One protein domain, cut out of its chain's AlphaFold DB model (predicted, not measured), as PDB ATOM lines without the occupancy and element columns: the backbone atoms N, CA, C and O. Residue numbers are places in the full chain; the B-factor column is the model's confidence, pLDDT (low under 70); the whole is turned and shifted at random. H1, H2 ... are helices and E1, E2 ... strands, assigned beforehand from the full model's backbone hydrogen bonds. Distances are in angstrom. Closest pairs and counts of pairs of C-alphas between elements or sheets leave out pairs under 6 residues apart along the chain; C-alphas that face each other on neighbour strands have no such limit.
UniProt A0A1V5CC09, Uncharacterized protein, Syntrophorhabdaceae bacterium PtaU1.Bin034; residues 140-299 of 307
ATOM      1  N   THR A 140      75.616 149.841 117.635       93.06
ATOM      2  CA  THR A 140      74.691 148.874 118.257       93.06
ATOM      3  C   THR A 140      74.203 147.858 117.229       93.06
ATOM      4  O   THR A 140      74.500 147.980 116.040       93.06
ATOM      5  N   PHE A 141      73.472 146.827 117.663       91.00
ATOM      6  CA  PHE A 141      72.787 145.949 116.719       91.00
ATOM      7  C   PHE A 141      71.709 146.702 115.946       91.00
ATOM      8  O   PHE A 141      71.043 147.601 116.475       91.00
ATOM      9  N   TYR A 142      71.485 146.265 114.710       86.88
ATOM     10  CA  TYR A 142      70.373 146.764 113.919       86.88
ATOM     11  C   TYR A 142      69.032 146.434 114.618       86.88
ATOM     12  O   TYR A 142      68.822 145.285 115.012       86.88
ATOM     13  N   PRO A 143      68.126 147.414 114.815       78.12
ATOM     14  CA  PRO A 143      66.868 147.260 115.555       78.12
ATOM     15  C   PRO A 143      65.808 146.512 114.746       78.12
ATOM     16  O   PRO A 143      64.797 147.065 114.310       78.12
ATOM     17  N   ASP A 144      66.060 145.235 114.504       75.94
ATOM     18  CA  ASP A 144      65.172 144.359 113.762       75.94
ATOM     19  C   ASP A 144      65.279 142.945 114.318       75.94
ATOM     20  O   ASP A 144      66.367 142.393 114.478       75.94
ATOM     21  N   TYR A 145      64.130 142.371 114.670       68.62
ATOM     22  CA  TYR A 145      64.078 141.012 115.188       68.62
ATOM     23  C   TYR A 145      64.497 139.981 114.136       68.62
ATOM     24  O   TYR A 145      65.156 138.992 114.472       68.62
ATOM     25  N   ASP A 146      64.116 140.207 112.883       71.56
ATOM     26  CA  ASP A 146      64.376 139.288 111.782       71.56
ATOM     27  C   ASP A 146      65.820 139.401 111.305       71.56
ATOM     28  O   ASP A 146      66.418 138.398 110.919       71.56
ATOM     29  N   LYS A 147      66.429 140.576 111.486       75.12
ATOM     30  CA  LYS A 147      67.873 140.784 111.337       75.12
ATOM     31  C   LYS A 147      68.607 140.763 112.680       75.12
ATOM     32  O   LYS A 147      69.525 141.539 112.898       75.12
ATOM     33  N   ARG A 148      68.241 139.888 113.617       79.56
ATOM     34  CA  ARG A 148      69.129 139.591 114.759       79.56
ATOM     35  C   ARG A 148      70.373 138.865 114.272       79.56
ATOM     36  O   ARG A 148      70.261 138.159 113.279       79.56
ATOM     37  N   PRO A 149      71.506 138.910 114.997       88.12
ATOM     38  CA  PRO A 149      72.644 138.062 114.687       88.12
ATOM     39  C   PRO A 149      72.215 136.610 114.460       88.12
ATOM     40  O   PRO A 149      71.492 136.019 115.271       88.12
ATOM     41  N   TYR A 150      72.621 136.052 113.328       86.75
ATOM     42  CA  TYR A 150      72.077 134.805 112.809       86.75
ATOM     43  C   TYR A 150      73.162 133.962 112.158       86.75
ATOM     44  O   TYR A 150      74.307 134.386 111.980       86.75
ATOM     45  N   ARG A 151      72.790 132.730 111.827       85.44
ATOM     46  CA  ARG A 151      73.627 131.814 111.061       85.44
ATOM     47  C   ARG A 151      73.186 131.704 109.632       85.44
ATOM     48  O   ARG A 151      71.998 131.541 109.366       85.44
ATOM     49  N   TYR A 152      74.150 131.762 108.732       76.50
ATOM     50  CA  TYR A 152      73.876 131.606 107.318       76.50
ATOM     51  C   TYR A 152      73.730 130.112 106.980       76.50
ATOM     52  O   TYR A 152      74.747 129.431 106.872       76.50
ATOM     53  N   ASP A 153      72.484 129.633 106.831       64.00
ATOM     54  CA  ASP A 153      72.058 128.245 106.518       64.00
ATOM     55  C   ASP A 153      71.878 127.275 107.726       64.00
ATOM     56  O   ASP A 153      72.486 127.421 108.780       64.00
ATOM     57  N   ALA A 154      70.961 126.308 107.623       60.69
ATOM     58  CA  ALA A 154      70.267 125.688 108.761       60.69
ATOM     59  C   ALA A 154      70.925 124.443 109.390       60.69
ATOM     60  O   ALA A 154      70.411 123.953 110.395       60.69
ATOM     61  N   VAL A 155      72.033 123.909 108.866       55.09
ATOM     62  CA  VAL A 155      72.638 122.677 109.434       55.09
ATOM     63  C   VAL A 155      74.167 122.733 109.524       55.09
ATOM     64  O   VAL A 155      74.718 122.282 110.524       55.09
ATOM     65  N   ASP A 156      74.842 123.401 108.581       59.19
ATOM     66  CA  ASP A 156      76.313 123.483 108.522       59.19
ATOM     67  C   ASP A 156      76.845 124.908 108.323       59.19
ATOM     68  O   ASP A 156      77.934 125.113 107.781       59.19
ATOM     69  N   SER A 157      76.090 125.923 108.763       72.06
ATOM     70  CA  SER A 157      76.505 127.317 108.608       72.06
ATOM     71  C   SER A 157      77.893 127.534 109.190       72.06
ATOM     72  O   SER A 157      78.093 127.517 110.409       72.06
ATOM     73  N   LYS A 158      78.854 127.813 108.322       88.31
ATOM     74  CA  LYS A 158      80.197 128.230 108.718       88.31
ATOM     75  C   LYS A 158      80.259 129.718 109.037       88.31
ATOM     76  O   LYS A 158      81.338 130.249 109.250       88.31
ATOM     77  N   GLN A 159      79.128 130.416 109.011       89.56
ATOM     78  CA  GLN A 159      79.077 131.869 109.045       89.56
ATOM     79  C   GLN A 159      78.114 132.359 110.118       89.56
ATOM     80  O   GLN A 159      76.983 131.883 110.232       89.56
ATOM     81  N   ILE A 160      78.576 133.344 110.880       90.31
ATOM     82  CA  ILE A 160      77.760 134.142 111.788       90.31
ATOM     83  C   ILE A 160      77.685 135.542 111.204       90.31
ATOM     84  O   ILE A 160      78.720 136.179 111.015       90.31
ATOM     85  N   VAL A 161      76.470 136.015 110.955       91.44
ATOM     86  CA  VAL A 161      76.218 137.386 110.525       91.44
ATOM     87  C   VAL A 161      75.761 138.193 111.731       91.44
ATOM     88  O   VAL A 161      74.878 137.773 112.476       91.44
ATOM     89  N   MET A 162      76.390 139.343 111.933       93.00
ATOM     90  CA  MET A 162      76.130 140.295 112.997       93.00
ATOM     91  C   MET A 162      75.812 141.656 112.358       93.00
ATOM     92  O   MET A 162      76.729 142.431 112.081       93.00
ATOM     93  N   PRO A 163      74.527 141.938 112.101       92.31
ATOM     94  CA  PRO A 163      74.095 143.220 111.566       92.31
ATOM     95  C   PRO A 163      74.182 144.290 112.654       92.31
ATOM     96  O   PRO A 163      73.617 144.166 113.748       92.31
ATOM     97  N   VAL A 164      74.907 145.353 112.345       93.38
ATOM     98  CA  VAL A 164      75.123 146.503 113.216       93.38
ATOM     99  C   VAL A 164      74.724 147.785 112.509       93.38
ATOM    100  O   VAL A 164      74.488 147.808 111.301       93.38
ATOM    101  N   ILE A 165      74.670 148.865 113.274       91.88
ATOM    102  CA  ILE A 165      74.418 150.199 112.754       91.88
ATOM    103  C   ILE A 165      75.289 151.234 113.458       91.88
ATOM    104  O   ILE A 165      75.522 151.130 114.666       91.88
ATOM    105  N   GLY A 166      75.776 152.212 112.695       92.75
ATOM    106  CA  GLY A 166      76.479 153.375 113.223       92.75
ATOM    107  C   GLY A 166      75.482 154.412 113.732       92.75
ATOM    108  O   GLY A 166      74.787 155.038 112.942       92.75
ATOM    109  N   ASN A 167      75.416 154.626 115.044       91.44
ATOM    110  CA  ASN A 167      74.504 155.587 115.670       91.44
ATOM    111  C   ASN A 167      75.100 157.004 115.765       91.44
ATOM    112  O   ASN A 167      74.736 157.761 116.663       91.44
ATOM    113  N   HIS A 168      76.006 157.384 114.864       89.56
ATOM    114  CA  HIS A 168      76.698 158.676 114.885       89.56
ATOM    115  C   HIS A 168      76.432 159.479 113.606       89.56
ATOM    116  O   HIS A 168      76.254 158.893 112.548       89.56
ATOM    117  N   ASP A 169      76.486 160.813 113.693       90.00
ATOM    118  CA  ASP A 169      76.383 161.730 112.539       90.00
ATOM    119  C   ASP A 169      77.587 161.682 111.579       90.00
ATOM    120  O   ASP A 169      77.606 162.383 110.572       90.00
ATOM    121  N   TYR A 170      78.620 160.904 111.905       92.69
ATOM    122  CA  TYR A 170      79.845 160.814 111.119       92.69
ATOM    123  C   TYR A 170      80.249 159.359 110.961       92.69
ATOM    124  O   TYR A 170      79.979 158.523 111.827       92.69
ATOM    125  N   ASP A 171      80.961 159.102 109.877       94.69
ATOM    126  CA  ASP A 171      81.589 157.823 109.606       94.69
ATOM    127  C   ASP A 171      82.606 157.473 110.697       94.69
ATOM    128  O   ASP A 171      83.472 158.274 111.066       94.69
ATOM    129  N   LEU A 172      82.504 156.252 111.218       95.38
ATOM    130  CA  LEU A 172      83.360 155.753 112.290       95.38
ATOM    131  C   LEU A 172      84.379 154.776 111.722       95.38
ATOM    132  O   LEU A 172      84.022 153.831 111.025       95.38
ATOM    133  N   THR A 173      85.650 154.959 112.064       96.56
ATOM    134  CA  THR A 173      86.712 154.020 111.687       96.56
ATOM    135  C   THR A 173      86.908 152.995 112.797       96.56
ATOM    136  O   THR A 173      87.194 153.366 113.930       96.56
ATOM    137  N   VAL A 174      86.772 151.707 112.501       95.56
ATOM    138  CA  VAL A 174      87.010 150.623 113.461       95.56
ATOM    139  C   VAL A 174      88.416 150.071 113.248       95.56
ATOM    140  O   VAL A 174      88.730 149.521 112.193       95.56
ATOM    141  N   SER A 175      89.259 150.210 114.271       92.12
ATOM    142  CA  SER A 175      90.673 149.805 114.238       92.12
ATOM    143  C   SER A 175      90.974 148.531 115.032       92.12
ATOM    144  O   SER A 175      92.068 147.980 114.943       92.12
ATOM    145  N   GLN A 176      90.013 148.036 115.809       93.81
ATOM    146  CA  GLN A 176      90.168 146.796 116.557       93.81
ATOM    147  C   GLN A 176      88.820 146.110 116.760       93.81
ATOM    148  O   GLN A 176      87.791 146.760 116.979       93.81
ATOM    149  N   ILE A 177      88.857 144.779 116.723       94.62
ATOM    150  CA  ILE A 177      87.748 143.907 117.101       94.62
ATOM    151  C   ILE A 177      88.252 142.924 118.154       94.62
ATOM    152  O   ILE A 177      89.212 142.204 117.907       94.62
ATOM    153  N   ASP A 178      87.580 142.840 119.298       94.50
ATOM    154  CA  ASP A 178      87.805 141.760 120.259       94.50
ATOM    155  C   ASP A 178      86.661 140.757 120.186       94.50
ATOM    156  O   ASP A 178      85.487 141.120 120.305       94.50
ATOM    157  N   LEU A 179      87.003 139.481 120.034       91.75
ATOM    158  CA  LEU A 179      86.056 138.376 119.970       91.75
ATOM    159  C   LEU A 179      86.201 137.498 121.208       91.75
ATOM    160  O   LEU A 179      87.251 136.909 121.442       91.75
ATOM    161  N   THR A 180      85.128 137.357 121.978       90.94
ATOM    162  CA  THR A 180      85.018 136.351 123.039       90.94
ATOM    163  C   THR A 180      83.990 135.314 122.612       90.94
ATOM    164  O   THR A 180      82.802 135.625 122.460       90.94
ATOM    165  N   MET A 181      84.442 134.072 122.432       82.44
ATOM    166  CA  MET A 181      83.591 132.950 122.045       82.44
ATOM    167  C   MET A 181      83.538 131.899 123.157       82.44
ATOM    168  O   MET A 181      84.558 131.613 123.775       82.44
ATOM    169  N   PRO A 182      82.363 131.311 123.430       73.31
ATOM    170  CA  PRO A 182      82.186 130.412 124.565       73.31
ATOM    171  C   PRO A 182      82.629 128.975 124.266       73.31
ATOM    172  O   PRO A 182      82.633 128.157 125.180       73.31
ATOM    173  N   LEU A 183      82.947 128.638 123.008       61.91
ATOM    174  CA  LEU A 183      83.340 127.285 122.614       61.91
ATOM    175  C   LEU A 183      84.798 127.238 122.159       61.91
ATOM    176  O   LEU A 183      85.224 128.033 121.324       61.91
ATOM    177  N   THR A 184      85.513 126.237 122.669       65.50
ATOM    178  CA  THR A 184      86.733 125.693 122.073       65.50
ATOM    179  C   THR A 184      86.351 124.877 120.834       65.50
ATOM    180  O   THR A 184      85.279 124.274 120.800       65.50
ATOM    181  N   GLY A 185      87.189 124.840 119.798       66.56
ATOM    182  CA  GLY A 185      86.962 123.932 118.658       66.56
ATOM    183  C   GLY A 185      87.049 124.552 117.274       66.56
ATOM    184  O   GLY A 185      86.946 123.817 116.298       66.56
ATOM    185  N   MET A 186      87.191 125.871 117.161       80.81
ATOM    186  CA  MET A 186      86.918 126.550 115.901       80.81
ATOM    187  C   MET A 186      88.083 127.351 115.374       80.81
ATOM    188  O   MET A 186      88.792 128.023 116.120       80.81
ATOM    189  N   TYR A 187      88.181 127.337 114.050       90.56
ATOM    190  CA  TYR A 187      89.152 128.120 113.319       90.56
ATOM    191  C   TYR A 187      88.432 129.221 112.554       90.56
ATOM    192  O   TYR A 187      87.621 128.935 111.671       90.56
ATOM    193  N   LEU A 188      88.712 130.469 112.911       93.12
ATOM    194  CA  LEU A 188      88.270 131.640 112.174       93.12
ATOM    195  C   LEU A 188      89.096 131.760 110.892       93.12
ATOM    196  O   LEU A 188      90.327 131.749 110.932       93.12
ATOM    197  N   GLN A 189      88.413 131.890 109.762       93.88
ATOM    198  CA  GLN A 189      89.036 132.082 108.456       93.88
ATOM    199  C   GLN A 189      88.976 133.544 108.028       93.88
ATOM    200  O   GLN A 189      89.991 134.120 107.636       93.88
ATOM    201  N   TYR A 190      87.790 134.148 108.125       94.25
ATOM    202  CA  TYR A 190      87.558 135.501 107.638       94.25
ATOM    203  C   TYR A 190      86.686 136.297 108.596       94.25
ATOM    204  O   TYR A 190      85.748 135.762 109.194       94.25
ATOM    205  N   ILE A 191      86.952 137.597 108.653       95.31
ATOM    206  CA  ILE A 191      85.973 138.591 109.087       95.31
ATOM    207  C   ILE A 191      85.688 139.457 107.869       95.31
ATOM    208  O   ILE A 191      86.618 139.972 107.243       95.31
ATOM    209  N   LYS A 192      84.413 139.596 107.510       95.56
ATOM    210  CA  LYS A 192      83.985 140.468 106.416       95.56
ATOM    211  C   LYS A 192      83.072 141.571 106.915       95.56
ATOM    212  O   LYS A 192      82.317 141.348 107.856       95.56
ATOM    213  N   LEU A 193      83.113 142.710 106.240       94.50
ATOM    214  CA  LEU A 193      82.155 143.796 106.385       94.50
ATOM    215  C   LEU A 193      81.575 144.109 105.010       94.50
ATOM    216  O   LEU A 193      82.336 144.359 104.077       94.50
ATOM    217  N   ALA A 194      80.249 144.037 104.868       87.88
ATOM    218  CA  ALA A 194      79.570 144.281 103.588       87.88
ATOM    219  C   ALA A 194      80.187 143.482 102.408       87.88
ATOM    220  O   ALA A 194      80.326 143.971 101.291       87.88
ATOM    221  N   GLY A 195      80.613 142.240 102.677       87.75
ATOM    222  CA  GLY A 195      81.240 141.346 101.693       87.75
ATOM    223  C   GLY A 195      82.751 141.526 101.487       87.75
ATOM    224  O   GLY A 195      83.382 140.632 100.920       87.75
ATOM    225  N   VAL A 196      83.356 142.603 101.994       93.38
ATOM    226  CA  VAL A 196      84.803 142.863 101.905       93.38
ATOM    227  C   VAL A 196      85.534 142.182 103.060       93.38
ATOM    228  O   VAL A 196      85.125 142.317 104.210       93.38
ATOM    229  N   ASN A 197      86.621 141.455 102.778       94.81
ATOM    230  CA  ASN A 197      87.459 140.854 103.820       94.81
ATOM    231  C   ASN A 197      88.209 141.954 104.581       94.81
ATOM    232  O   ASN A 197      89.082 142.597 104.010       94.81
ATOM    233  N   ILE A 198      87.896 142.125 105.864       95.44
ATOM    234  CA  ILE A 198      88.641 142.996 106.788       95.44
ATOM    235  C   ILE A 198      89.643 142.201 107.636       95.44
ATOM    236  O   ILE A 198      90.504 142.775 108.292       95.44
ATOM    237  N   PHE A 199      89.533 140.873 107.615       95.44
ATOM    238  CA  PHE A 199      90.537 139.936 108.100       95.44
ATOM    239  C   PHE A 199      90.488 138.664 107.248       95.44
ATOM    240  O   PHE A 199      89.408 138.128 106.980       95.44
ATOM    241  N   ASN A 200      91.655 138.165 106.862       94.88
ATOM    242  CA  ASN A 200      91.874 136.917 106.151       94.88
ATOM    243  C   ASN A 200      93.066 136.188 106.773       94.88
ATOM    244  O   ASN A 200      94.203 136.636 106.661       94.88
ATOM    245  N   TYR A 201      92.825 135.021 107.371       92.88
ATOM    246  CA  TYR A 201      93.872 134.283 108.080       92.88
ATOM    247  C   TYR A 201      95.104 133.944 107.224       92.88
ATOM    248  O   TYR A 201      96.183 133.772 107.773       92.88
ATOM    249  N   ILE A 202      94.956 133.829 105.899       91.12
ATOM    250  CA  ILE A 202      96.060 133.468 104.999       91.12
ATOM    251  C   ILE A 202      97.053 134.625 104.870       91.12
ATOM    252  O   ILE A 202      98.259 134.400 104.802       91.12
ATOM    253  N   THR A 203      96.549 135.857 104.798       90.44
ATOM    254  CA  THR A 203      97.362 137.055 104.544       90.44
ATOM    255  C   THR A 203      97.655 137.851 105.808       90.44
ATOM    256  O   THR A 203      98.674 138.535 105.871       90.44
ATOM    257  N   ASP A 204      96.777 137.754 106.806       88.56
ATOM    258  CA  ASP A 204      96.730 138.691 107.928       88.56
ATOM    259  C   ASP A 204      97.107 138.044 109.269       88.56
ATOM    260  O   ASP A 204      97.357 138.759 110.245       88.56
ATOM    261  N   ALA A 205      97.175 136.709 109.338       82.06
ATOM    262  CA  ALA A 205      97.801 136.030 110.466       82.06
ATOM    263  C   ALA A 205      99.323 136.120 110.307       82.06
ATOM    264  O   ALA A 205      99.883 135.687 109.298       82.06
ATOM    265  N   GLU A 206     100.009 136.716 111.282       76.12
ATOM    266  CA  GLU A 206     101.456 136.850 111.191       76.12
ATOM    267  C   GLU A 206     102.157 135.485 111.243       76.12
ATOM    268  O   GLU A 206     101.711 134.584 111.963       76.12
ATOM    269  N   PRO A 207     103.336 135.367 110.605       68.38
ATOM    270  CA  PRO A 207     104.177 134.170 110.684       68.38
ATOM    271  C   PRO A 207     104.593 133.773 112.113       68.38
ATOM    272  O   PRO A 207     105.135 132.691 112.308       68.38
ATOM    273  N   GLY A 208     104.406 134.661 113.099       74.06
ATOM    274  CA  GLY A 208     104.811 134.459 114.490       74.06
ATOM    275  C   GLY A 208     103.803 133.708 115.363       74.06
ATOM    276  O   GLY A 208     104.140 133.370 116.497       74.06
ATOM    277  N   LEU A 209     102.581 133.444 114.883       83.81
ATOM    278  CA  LEU A 209     101.652 132.604 115.638       83.81
ATOM    279  C   LEU A 209     102.113 131.139 115.599       83.81
ATOM    280  O   LEU A 209     102.481 130.643 114.532       83.81
ATOM    281  N   PRO A 210     102.080 130.418 116.735       89.56
ATOM    282  CA  PRO A 210     102.471 129.017 116.758       89.56
ATOM    283  C   PRO A 210     101.516 128.181 115.902       89.56
ATOM    284  O   PRO A 210     100.313 128.452 115.834       89.56
ATOM    285  N   SER A 211     102.044 127.125 115.284       90.94
ATOM    286  CA  SER A 211     101.219 126.110 114.635       90.94
ATOM    287  C   SER A 211     100.339 125.415 115.671       90.94
ATOM    288  O   SER A 211     100.810 125.074 116.761       90.94
ATOM    289  N   CYS A 212      99.073 125.178 115.340       90.06
ATOM    290  CA  CYS A 212      98.200 124.425 116.231       90.06
ATOM    291  C   CYS A 212      98.708 122.986 116.431       90.06
ATOM    292  O   CYS A 212      99.188 122.380 115.471       90.06
ATOM    293  N   PRO A 213      98.605 122.427 117.652       88.50
ATOM    294  CA  PRO A 213      98.968 121.040 117.903       88.50
ATOM    295  C   PRO A 213      98.124 120.085 117.052       88.50
ATOM    296  O   PRO A 213      96.944 120.334 116.795       88.50
ATOM    297  N   GLU A 214      98.734 118.979 116.630       83.31
ATOM    298  CA  GLU A 214      98.031 117.927 115.901       83.31
ATOM    299  C   GLU A 214      97.006 117.224 116.805       83.31
ATOM    300  O   GLU A 214      97.179 117.095 118.023       83.31
ATOM    301  N   ALA A 215      95.910 116.763 116.198       76.62
ATOM    302  CA  ALA A 215      94.891 115.997 116.904       76.62
ATOM    303  C   ALA A 215      95.525 114.756 117.571       76.62
ATOM    304  O   ALA A 215      96.382 114.114 116.962       76.62
ATOM    305  N   PRO A 216      95.115 114.388 118.801       78.94
ATOM    306  CA  PRO A 216      93.871 114.775 119.478       78.94
ATOM    307  C   PRO A 216      93.981 115.974 120.439       78.94
ATOM    308  O   PRO A 216      93.006 116.289 121.124       78.94
ATOM    309  N   ALA A 217      95.139 116.634 120.540       79.19
ATOM    310  CA  ALA A 217      95.314 117.731 121.487       79.19
ATOM    311  C   ALA A 217      94.453 118.944 121.092       79.19
ATOM    312  O   ALA A 217      94.530 119.445 119.974       79.19
ATOM    313  N   THR A 218      93.623 119.429 122.020       78.19
ATOM    314  CA  THR A 218      92.842 120.657 121.816       78.19
ATOM    315  C   THR A 218      93.724 121.866 122.136       78.19
ATOM    316  O   THR A 218      94.235 121.936 123.258       78.19
ATOM    317  N   PRO A 219      93.917 122.823 121.210       80.62
ATOM    318  CA  PRO A 219      94.722 124.001 121.496       80.62
ATOM    319  C   PRO A 219      94.109 124.829 122.637       80.62
ATOM    320  O   PRO A 219      92.915 125.129 122.650       80.62
ATOM    321  N   THR A 220      94.933 125.207 123.613       82.44
ATOM    322  CA  THR A 220      94.520 126.040 124.759       82.44
ATOM    323  C   THR A 220      94.798 127.525 124.541       82.44
ATOM    324  O   THR A 220      94.249 128.365 125.252       82.44
ATOM    325  N   ALA A 221      95.625 127.852 123.549       86.38
ATOM    326  CA  ALA A 221      96.036 129.202 123.192       86.38
ATOM    327  C   ALA A 221      95.782 129.477 121.705       86.38
ATOM    328  O   ALA A 221      95.524 128.561 120.924       86.38
ATOM    329  N   LEU A 222      95.867 130.754 121.334       89.12
ATOM    330  CA  LEU A 222      95.797 131.220 119.953       89.12
ATOM    331  C   LEU A 222      96.886 130.546 119.101       89.12
ATOM    332  O   LEU A 222      98.064 130.586 119.458       89.12
ATOM    333  N   CYS A 223      96.499 129.937 117.985       90.12
ATOM    334  CA  CYS A 223      97.410 129.260 117.063       90.12
ATOM    335  C   CYS A 223      96.841 129.260 115.639       90.12
ATOM    336  O   CYS A 223      95.653 129.530 115.438       90.12
ATOM    337  N   VAL A 224      97.679 128.945 114.651       92.00
ATOM    338  CA  VAL A 224      97.279 128.866 113.238       92.00
ATOM    339  C   VAL A 224      97.370 127.424 112.745       92.00
ATOM    340  O   VAL A 224      98.366 126.735 112.952       92.00
ATOM    341  N   ASP A 225      96.321 126.969 112.071       92.38
ATOM    342  CA  ASP A 225      96.301 125.747 111.267       92.38
ATOM    343  C   ASP A 225      96.208 126.181 109.800       92.38
ATOM    344  O   ASP A 225      95.270 126.878 109.407       92.38
ATOM    345  N   SER A 226      97.191 125.797 108.987       89.12
ATOM    346  CA  SER A 226      97.309 126.259 107.599       89.12
ATOM    347  C   SER A 226      96.113 125.865 106.723       89.12
ATOM    348  O   SER A 226      95.774 126.591 105.786       89.12
ATOM    349  N   ALA A 227      95.443 124.755 107.038       89.19
ATOM    350  CA  ALA A 227      94.284 124.270 106.299       89.19
ATOM    351  C   ALA A 227      92.959 124.815 106.850       89.19
ATOM    352  O   ALA A 227      91.977 124.909 106.112       89.19
ATOM    353  N   LYS A 228      92.905 125.147 108.146       90.44
ATOM    354  CA  LYS A 228      91.645 125.487 108.819       90.44
ATOM    355  C   LYS A 228      91.504 126.967 109.147       90.44
ATOM    356  O   LYS A 228      90.403 127.475 109.001       90.44
ATOM    357  N   GLY A 229      92.543 127.670 109.576       92.44
ATOM    358  CA  GLY A 229      92.436 129.070 109.998       92.44
ATOM    359  C   GLY A 229      93.099 129.355 111.340       92.44
ATOM    360  O   GLY A 229      93.996 128.634 111.775       92.44
ATOM    361  N   VAL A 230      92.628 130.398 112.022       91.50
ATOM    362  CA  VAL A 230      93.106 130.784 113.356       91.50
ATOM    363  C   VAL A 230      92.227 130.168 114.429       91.50
ATOM    364  O   VAL A 230      91.034 130.459 114.493       91.50
ATOM    365  N   TRP A 231      92.808 129.345 115.296       90.50
ATOM    366  CA  TRP A 231      92.102 128.792 116.444       90.50
ATOM    367  C   TRP A 231      91.732 129.881 117.448       90.50
ATOM    368  O   TRP A 231      92.616 130.567 117.957       90.50
ATOM    369  N   LEU A 232      90.452 129.992 117.803       88.25
ATOM    370  CA  LEU A 232      90.014 130.916 118.849       88.25
ATOM    371  C   LEU A 232      89.922 130.187 120.201       88.25
ATOM    372  O   LEU A 232      89.108 129.268 120.335       88.25
ATOM    373  N   PRO A 233      90.720 130.565 121.221       86.06
ATOM    374  CA  PRO A 233      90.531 130.050 122.574       86.06
ATOM    375  C   PRO A 233      89.179 130.498 123.154       86.06
ATOM    376  O   PRO A 233      88.585 131.475 122.705       86.06
ATOM    377  N   ALA A 234      88.718 129.837 124.222       82.62
ATOM    378  CA  ALA A 234      87.499 130.221 124.957       82.62
ATOM    379  C   ALA A 234      87.656 131.516 125.795       82.62
ATOM    380  O   ALA A 234      86.903 131.774 126.734       82.62
ATOM    381  N   THR A 235      88.670 132.315 125.483       85.38
ATOM    382  CA  THR A 235      88.966 133.618 126.071       85.38
ATOM    383  C   THR A 235      88.798 134.703 125.009       85.38
ATOM    384  O   THR A 235      88.514 134.433 123.843       85.38
ATOM    385  N   THR A 236      88.937 135.965 125.404       87.00
ATOM    386  CA  THR A 236      88.927 137.071 124.445       87.00
ATOM    387  C   THR A 236      90.162 137.010 123.552       87.00
ATOM    388  O   THR A 236      91.286 136.980 124.047       87.00
ATOM    389  N   THR A 237      89.940 137.021 122.242       85.50
ATOM    390  CA  THR A 237      90.970 137.158 121.212       85.50
ATOM    391  C   THR A 237      90.848 138.535 120.580       85.50
ATOM    392  O   THR A 237      89.781 138.887 120.076       85.50
ATOM    393  N   SER A 238      91.930 139.306 120.603       86.00
ATOM    394  CA  SER A 238      91.977 140.647 120.020       86.00
ATOM    395  C   SER A 238      92.505 140.615 118.590       86.00
ATOM    396  O   SER A 238      93.513 139.967 118.312       86.00
ATOM    397  N   PHE A 239      91.847 141.370 117.711       84.31
ATOM    398  CA  PHE A 239      92.217 141.625 116.316       84.31
ATOM    399  C   PHE A 239      92.504 143.124 116.138       84.31
ATOM    400  O   PHE A 239      91.654 143.868 115.641       84.31
ATOM    401  N   PRO A 240      93.647 143.610 116.641       81.94
ATOM    402  CA  PRO A 240      94.127 144.974 116.408       81.94
ATOM    403  C   PRO A 240      94.605 145.205 114.961       81.94
ATOM    404  O   PRO A 240      94.942 144.272 114.236       81.94
ATOM    405  N   THR A 241      94.741 146.469 114.547       71.25
ATOM    406  CA  THR A 241      95.431 146.847 113.292       71.25
ATOM    407  C   THR A 241      96.949 146.628 113.327       71.25
ATOM    408  O   THR A 241      97.625 146.737 112.305       71.25
ATOM    409  N   THR A 242      97.514 146.355 114.503       60.91
ATOM    410  CA  THR A 242      98.945 146.125 114.739       60.91
ATOM    411  C   THR A 242      99.140 144.755 115.389       60.91
ATOM    412  O   THR A 242      98.290 144.347 116.157       60.91
ATOM    413  N   ASN A 243     100.256 144.053 115.162       71.38
ATOM    414  CA  ASN A 243     100.564 142.703 115.699       71.38
ATOM    415  C   ASN A 243      99.986 141.516 114.899       71.38
ATOM    416  O   ASN A 243      99.708 141.625 113.707       71.38
ATOM    417  N   SER A 244      99.878 140.358 115.565       71.50
ATOM    418  CA  SER A 244      99.866 139.018 114.971       71.50
ATOM    419  C   SER A 244      98.579 138.588 114.268       71.50
ATOM    420  O   SER A 244      98.572 137.559 113.598       71.50
ATOM    421  N   LEU A 245      97.505 139.366 114.399       81.31
ATOM    422  CA  LEU A 245      96.235 139.188 113.695       81.31
ATOM    423  C   LEU A 245      95.795 140.549 113.159       81.31
ATOM    424  O   LEU A 245      95.072 141.274 113.840       81.31
ATOM    425  N   LYS A 246      96.282 140.915 111.969       87.44
ATOM    426  CA  LYS A 246      96.117 142.267 111.423       87.44
ATOM    427  C   LYS A 246      94.703 142.473 110.910       87.44
ATOM    428  O   LYS A 246      94.352 142.021 109.826       87.44
ATOM    429  N   LEU A 247      93.896 143.194 111.673       90.88
ATOM    430  CA  LEU A 247      92.627 143.692 111.170       90.88
ATOM    431  C   LEU A 247      92.882 144.863 110.217       90.88
ATOM    432  O   LEU A 247      93.562 145.828 110.570       90.88
ATOM    433  N   GLN A 248      92.303 144.813 109.024       92.56
ATOM    434  CA  GLN A 248      92.251 145.975 108.150       92.56
ATOM    435  C   GLN A 248      91.266 146.989 108.735       92.56
ATOM    436  O   GLN A 248      90.095 146.681 108.990       92.56
ATOM    437  N   SER A 249      91.761 148.208 108.956       92.38
ATOM    438  CA  SER A 249      90.922 149.329 109.372       92.38
ATOM    439  C   SER A 249      89.807 149.538 108.352       92.38
ATOM    440  O   SER A 249      90.046 149.476 107.145       92.38
ATOM    441  N   HIS A 250      88.592 149.767 108.830       94.81
ATOM    442  CA  HIS A 250      87.419 149.905 107.977       94.81
ATOM    443  C   HIS A 250      86.423 150.890 108.572       94.81
ATOM    444  O   HIS A 250      86.450 151.189 109.766       94.81
ATOM    445  N   THR A 251      85.529 151.377 107.725       95.75
ATOM    446  CA  THR A 251      84.572 152.418 108.080       95.75
ATOM    447  C   THR A 251      83.177 151.832 108.239       95.75
ATOM    448  O   THR A 251      82.721 151.067 107.392       95.75
ATOM    449  N   ILE A 252      82.492 152.214 109.313       94.38
ATOM    450  CA  ILE A 252      81.044 152.086 109.448       94.38
ATOM    451  C   ILE A 252      80.448 153.442 109.097       94.38
ATOM    452  O   ILE A 252      80.681 154.425 109.804       94.38
ATOM    453  N   THR A 253      79.696 153.483 108.001       92.94
ATOM    454  CA  THR A 253      79.018 154.697 107.550       92.94
ATOM    455  C   THR A 253      77.947 155.131 108.551       92.94
ATOM    456  O   THR A 253      77.241 154.286 109.114       92.94
ATOM    457  N   ALA A 254      77.836 156.442 108.769       91.06
ATOM    458  CA  ALA A 254      76.788 157.047 109.586       91.06
ATOM    459  C   ALA A 254      75.394 156.546 109.166       91.06
ATOM    460  O   ALA A 254      75.090 156.486 107.977       91.06
ATOM    461  N   ASP A 255      74.568 156.150 110.139       88.06
ATOM    462  CA  ASP A 255      73.182 155.683 109.955       88.06
ATOM    463  C   ASP A 255      72.983 154.468 109.038       88.06
ATOM    464  O   ASP A 255      71.856 154.030 108.804       88.06
ATOM    465  N   ALA A 256      74.065 153.859 108.551       88.00
ATOM    466  CA  ALA A 256      73.989 152.734 107.641       88.00
ATOM    467  C   ALA A 256      74.007 151.402 108.397       88.00
ATOM    468  O   ALA A 256      74.837 151.162 109.285       88.00
ATOM    469  N   GLN A 257      73.126 150.488 107.984       89.19
ATOM    470  CA  GLN A 257      73.247 149.086 108.367       89.19
ATOM    471  C   GLN A 257      74.511 148.500 107.731       89.19
ATOM    472  O   GLN A 257      74.734 148.625 106.528       89.19
ATOM    473  N   ASN A 258      75.308 147.811 108.541       92.00
ATOM    474  CA  ASN A 258      76.485 147.087 108.098       92.00
ATOM    475  C   ASN A 258      76.470 145.670 108.668       92.00
ATOM    476  O   ASN A 258      76.182 145.471 109.847       92.00
ATOM    477  N   ASP A 259      76.832 144.686 107.851       93.25
ATOM    478  CA  ASP A 259      76.825 143.285 108.262       93.25
ATOM    479  C   ASP A 259      78.259 142.799 108.463       93.25
ATOM    480  O   ASP A 259      79.020 142.645 107.500       93.25
ATOM    481  N   TYR A 260      78.623 142.535 109.721       94.94
ATOM    482  CA  TYR A 260      79.831 141.781 110.031       94.94
ATOM    483  C   TYR A 260      79.565 140.299 109.819       94.94
ATOM    484  O   TYR A 260      78.638 139.743 110.401       94.94
ATOM    485  N   MET A 261      80.403 139.635 109.035       94.31
ATOM    486  CA  MET A 261      80.337 138.194 108.838       94.31
ATOM    487  C   MET A 261      81.604 137.535 109.368       94.31
ATOM    488  O   MET A 261      82.697 137.766 108.853       94.31
ATOM    489  N   PHE A 262      81.446 136.671 110.365       93.44
ATOM    490  CA  PHE A 262      82.509 135.821 110.894       93.44
ATOM    491  C   PHE A 262      82.406 134.451 110.235       93.44
ATOM    492  O   PHE A 262      81.407 133.757 110.428       93.44
ATOM    493  N   GLN A 263      83.412 134.072 109.450       92.81
ATOM    494  CA  GLN A 263      83.449 132.791 108.749       92.81
ATOM    495  C   GLN A 263      84.467 131.846 109.390       92.81
ATOM    496  O   GLN A 263      85.634 132.198 109.555       92.81
ATOM    497  N   PHE A 264      84.025 130.631 109.689       91.94
ATOM    498  CA  PHE A 264      84.786 129.560 110.319       91.94
ATOM    499  C   PHE A 264      85.089 128.428 109.330       91.94
ATOM    500  O   PHE A 264      84.498 128.328 108.257       91.94
ATOM    501  N   SER A 265      86.020 127.550 109.691       90.50
ATOM    502  CA  SER A 265      86.381 126.378 108.880       90.50
ATOM    503  C   SER A 265      85.379 125.229 108.980       90.50
ATOM    504  O   SER A 265      85.152 124.499 108.009       90.50
ATOM    505  N   SER A 266      84.759 125.098 110.149       84.00
ATOM    506  CA  SER A 266      83.719 124.136 110.498       84.00
ATOM    507  C   SER A 266      82.387 124.843 110.735       84.00
ATOM    508  O   SER A 266      82.307 126.073 110.709       84.00
ATOM    509  N   THR A 267      81.338 124.061 110.992       80.00
ATOM    510  CA  THR A 267      80.049 124.576 111.456       80.00
ATOM    511  C   THR A 267      80.282 125.510 112.647       80.00
ATOM    512  O   THR A 267      80.999 125.161 113.589       80.00
ATOM    513  N   ALA A 268      79.723 126.719 112.573       70.88
ATOM    514  CA  ALA A 268      79.751 127.687 113.661       70.88
ATOM    515  C   ALA A 268      79.145 127.049 114.941       70.88
ATOM    516  O   ALA A 268      78.358 126.106 114.818       70.88
ATOM    517  N   PRO A 269      79.460 127.541 116.162       69.75
ATOM    518  CA  PRO A 269      79.013 126.979 117.463       69.75
ATOM    519  C   PRO A 269      77.502 126.801 117.510       69.75
ATOM    520  O   PRO A 269      76.880 127.349 116.651       69.75
ATOM    521  N   GLY A 270      76.833 126.164 118.477       67.69
ATOM    522  CA  GLY A 270      75.347 126.063 118.534       67.69
ATOM    523  C   GLY A 270      74.605 127.376 118.886       67.69
ATOM    524  O   GLY A 270      75.218 128.305 119.410       67.69
ATOM    525  N   SER A 271      73.307 127.522 118.575       68.31
ATOM    526  CA  SER A 271      72.511 128.758 118.822       68.31
ATOM    527  C   SER A 271      72.331 129.094 120.311       68.31
ATOM    528  O   SER A 271      71.968 130.212 120.671       68.31
ATOM    529  N   GLY A 272      72.641 128.144 121.199       73.56
ATOM    530  CA  GLY A 272      72.651 128.342 122.651       73.56
ATOM    531  C   GLY A 272      73.866 129.114 123.189       73.56
ATOM    532  O   GLY A 272      73.829 129.590 124.325       73.56
ATOM    533  N   SER A 273      74.925 129.258 122.389       83.44
ATOM    534  CA  SER A 273      76.182 129.904 122.777       83.44
ATOM    535  C   SER A 273      76.071 131.431 122.755       83.44
ATOM    536  O   SER A 273      75.566 132.005 121.793       83.44
ATOM    537  N   GLN A 274      76.567 132.091 123.806       89.31
ATOM    538  CA  GLN A 274      76.652 133.551 123.894       89.31
ATOM    539  C   GLN A 274      78.007 134.056 123.401       89.31
ATOM    540  O   GLN A 274      79.040 133.616 123.888       89.31
ATOM    541  N   TYR A 275      77.989 135.034 122.508       90.69
ATOM    542  CA  TYR A 275      79.158 135.669 121.916       90.69
ATOM    543  C   TYR A 275      79.259 137.082 122.453       90.69
ATOM    544  O   TYR A 275      78.240 137.732 122.694       90.69
ATOM    545  N   THR A 276      80.486 137.555 122.638       94.00
ATOM    546  CA  THR A 276      80.753 138.969 122.898       94.00
ATOM    547  C   THR A 276      81.707 139.476 121.834       94.00
ATOM    548  O   THR A 276      82.775 138.903 121.639       94.00
ATOM    549  N   VAL A 277      81.314 140.544 121.156       95.00
ATOM    550  CA  VAL A 277      82.143 141.268 120.198       95.00
ATOM    551  C   VAL A 277      82.319 142.675 120.737       95.00
ATOM    552  O   VAL A 277      81.331 143.341 121.038       95.00
ATOM    553  N   LYS A 278      83.557 143.129 120.892       96.88
ATOM    554  CA  LYS A 278      83.835 144.539 121.163       96.88
ATOM    555  C   LYS A 278      84.416 145.171 119.917       96.88
ATOM    556  O   LYS A 278      85.365 144.644 119.346       96.88
ATOM    557  N   LEU A 279      83.843 146.292 119.517       96.62
ATOM    558  CA  LEU A 279      84.341 147.123 118.431       96.62
ATOM    559  C   LEU A 279      84.945 148.381 119.046       96.62
ATOM    560  O   LEU A 279      84.360 148.950 119.973       96.62
ATOM    561  N   TYR A 280      86.077 148.825 118.511       96.81
ATOM    562  CA  TYR A 280      86.750 150.050 118.941       96.81
ATOM    563  C   TYR A 280      86.644 151.121 117.846       96.81
ATOM    564  O   TYR A 280      87.592 151.307 117.078       96.81
ATOM    565  N   PRO A 281      85.477 151.783 117.701       96.00
ATOM    566  CA  PRO A 281      85.311 152.862 116.744       96.00
ATOM    567  C   PRO A 281      86.090 154.106 117.166       96.00
ATOM    568  O   PRO A 281      86.197 154.443 118.350       96.00
ATOM    569  N   GLN A 282      86.576 154.813 116.159       96.19
ATOM    570  CA  GLN A 282      87.318 156.051 116.263       96.19
ATOM    571  C   GLN A 282      86.714 157.092 115.325       96.19
ATOM    572  O   GLN A 282      86.296 156.777 114.209       96.19
ATOM    573  N   LEU A 283      86.699 158.337 115.784       95.62
ATOM    574  CA  LEU A 283      86.301 159.496 114.998       95.62
ATOM    575  C   LEU A 283      87.416 160.529 115.082       95.62
ATOM    576  O   LEU A 283      87.780 160.955 116.178       95.62
ATOM    577  N   THR A 284      87.938 160.947 113.934       93.75
ATOM    578  CA  THR A 284      88.967 161.986 113.862       93.75
ATOM    579  C   THR A 284      88.364 163.266 113.301       93.75
ATOM    580  O   THR A 284      87.891 163.290 112.168       93.75
ATOM    581  N   ILE A 285      88.396 164.341 114.092       92.44
ATOM    582  CA  ILE A 285      87.964 165.684 113.684       92.44
ATOM    583  C   ILE A 285      89.161 166.621 113.838       92.44
ATOM    584  O   ILE A 285      89.616 166.917 114.946       92.44
ATOM    585  N   GLY A 286      89.697 167.086 112.708       94.06
ATOM    586  CA  GLY A 286      90.935 167.863 112.693       94.06
ATOM    587  C   GLY A 286      92.102 167.052 113.263       94.06
ATOM    588  O   GLY A 286      92.442 166.001 112.733       94.06
ATOM    589  N   ALA A 287      92.713 167.543 114.345       94.50
ATOM    590  CA  ALA A 287      93.827 166.877 115.028       94.50
ATOM    591  C   ALA A 287      93.397 166.008 116.228       94.50
ATOM    592  O   ALA A 287      94.251 165.404 116.876       94.50
ATOM    593  N   GLN A 288      92.104 165.976 116.570       95.50
ATOM    594  CA  GLN A 288      91.599 165.214 117.713       95.50
ATOM    595  C   GLN A 288      91.008 163.883 117.253       95.50
ATOM    596  O   GLN A 288      90.227 163.849 116.303       95.50
ATOM    597  N   THR A 289      91.350 162.805 117.962       95.19
ATOM    598  CA  THR A 289      90.754 161.478 117.775       95.19
ATOM    599  C   THR A 289      89.984 161.093 119.028       95.19
ATOM    600  O   THR A 289      90.551 161.006 120.116       95.19
ATOM    601  N   TYR A 290      88.693 160.841 118.858       95.38
ATOM    602  CA  TYR A 290      87.813 160.287 119.876       95.38
ATOM    603  C   TYR A 290      87.734 158.776 119.686       95.38
ATOM    604  O   TYR A 290      87.801 158.279 118.562       95.38
ATOM    605  N   SER A 291      87.643 158.026 120.779       94.94
ATOM    606  CA  SER A 291      87.604 156.564 120.748       94.94
ATOM    607  C   SER A 291      86.592 156.051 121.756       94.94
ATOM    608  O   SER A 291      86.488 156.583 122.863       94.94
ATOM    609  N   TRP A 292      85.872 155.001 121.377       95.56
ATOM    610  CA  TRP A 292      84.869 154.361 122.223       95.56
ATOM    611  C   TRP A 292      85.049 152.844 122.225       95.56
ATOM    612  O   TRP A 292      85.712 152.284 121.357       95.56
ATOM    613  N   GLU A 293      84.418 152.172 123.187       96.00
ATOM    614  CA  GLU A 293      84.227 150.721 123.177       96.00
ATOM    615  C   GLU A 293      82.736 150.436 122.958       96.00
ATOM    616  O   GLU A 293      81.898 150.820 123.772       96.00
ATOM    617  N   SER A 294      82.398 149.750 121.868       95.50
ATOM    618  CA  SER A 294      81.042 149.257 121.607       95.50
ATOM    619  C   SER A 294      80.995 147.755 121.861       95.50
ATOM    620  O   SER A 294      81.486 146.964 121.056       95.50
ATOM    621  N   LYS A 295      80.424 147.355 123.002       95.94
ATOM    622  CA  LYS A 295      80.282 145.950 123.402       95.94
ATOM    623  C   LYS A 295      78.935 145.392 122.946       95.94
ATOM    624  O   LYS A 295      77.888 145.876 123.362       95.94
ATOM    625  N   LEU A 296      78.986 144.333 122.150       94.62
ATOM    626  CA  LEU A 296      77.845 143.658 121.547       94.62
ATOM    627  C   LEU A 296      77.786 142.210 122.041       94.62
ATOM    628  O   LEU A 296      78.736 141.445 121.879       94.62
ATOM    629  N   ILE A 297      76.676 141.829 122.665       93.25
ATOM    630  CA  ILE A 297      76.439 140.507 123.246       93.25
ATOM    631  C   ILE A 297      75.269 139.862 122.516       93.25
ATOM    632  O   ILE A 297      74.182 140.430 122.435       93.25
ATOM    633  N   PHE A 298      75.461 138.654 121.995       90.88
ATOM    634  CA  PHE A 298      74.387 137.990 121.268       90.88
ATOM    635  C   PHE A 298      74.409 136.475 121.369       90.88
ATOM    636  O   PHE A 298      75.431 135.850 121.648       90.88
ATOM    637  N   LYS A 299      73.245 135.886 121.100       88.50
ATOM    638  CA  LYS A 299      73.073 134.460 120.813       88.50
ATOM    639  C   LYS A 299      72.539 134.341 119.386       88.50
ATOM    640  O   LYS A 299      71.441 134.844 119.142       88.50
TER     641      LYS A 299
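AT A GLANCE: This is residues 140 to 299 of the 307 residues of an uncharacterized protein of Syntrophorhabdaceae bacterium PtaU1.Bin034 (UniProt A0A1V5CC09). Picture a sandwich of two strongly twisted sheets, only partly face to face and with their strands crossed: E2, E7, E8, E10, E11 and E12 make one layer, E1, E3, E4, E5, E6 and E9 the other. At one far end is the turn of the E10-E11 hairpin, at the other the long loop through Pro 216, and the short helix H1 sits by E3 and E6. The printed part has 160 residues, with twelve named strands and one named helix, in the order E1 E2 E3 E4 H1 E5 to E12; both sheets are branched and antiparallel. The class is mostly strand, though under half of the residues are in named elements. The whole is compact, with a radius of gyration of the C-alphas of 15.8 A and spans of 51 by 37 by 24 A.

HOW THE PARTS SIT: Begin at E10, residues 275 to 285. On one side of it find E2, residues 172 to 180, with N 278 and O 178 2.8 A apart; on the other side are E11, residues 288 to 291, with N 290 and O 283 at 2.8 A, and E12, residues 294 to 298, with N 277 and O 296 at 2.8 A. E2 bends by 66 degrees at residue 175. On its side away from E10, E8, residues 250 to 252, pairs before the bend, with N 172 and O 252 at 2.9 A, and E7, residues 236 to 240, after it, with N 179 and O 237 at 2.8 A. In the second sheet, E3, residues 187 to 193, has E9, residues 257 to 264, on one side, with N 192 and O 261 at 2.8 A. On the other side are E4, residues 196 to 200, with N 191 and O 199 at 3.0 A, and E6, residues 229 to 231, with N 188 and O 230 at 2.8 A. E5, residues 223 to 225, forms a hairpin with E6, N 225 and O 229 at 2.9 A; E1, residues 159 to 166, is an edge strand beside E9, N 162 and O 260 at 2.7 A. The facing parts of this sandwich, two sheets face to face, are 10.0 A apart centre to centre, with strands at 43 degrees. H1, residues 201 to 204, only grazes the second sheet and is too short for an O i to N i+4 pair; its one O i to N i+3 pair is not within range.

IN THESE COORDINATES: Find C-alpha 159 at (79.077, 131.869, 109.045), where E1 begins its 22.1 A. E10 runs 32.3 A from C-alpha 275 at (79.158, 135.669, 121.916), and E12 ends at C-alpha 298, (74.387, 137.990, 121.268).

THE WHOLE: Look for the two farthest C-alphas at Pro 216 and Gly 286, 53.6 A apart. The printed part has no cut, and the link from H1 to E5, 18 residues, is long. Thirteen residues have pLDDT under 70, among them 153 to 156, 183 to 185 and 269 to 271.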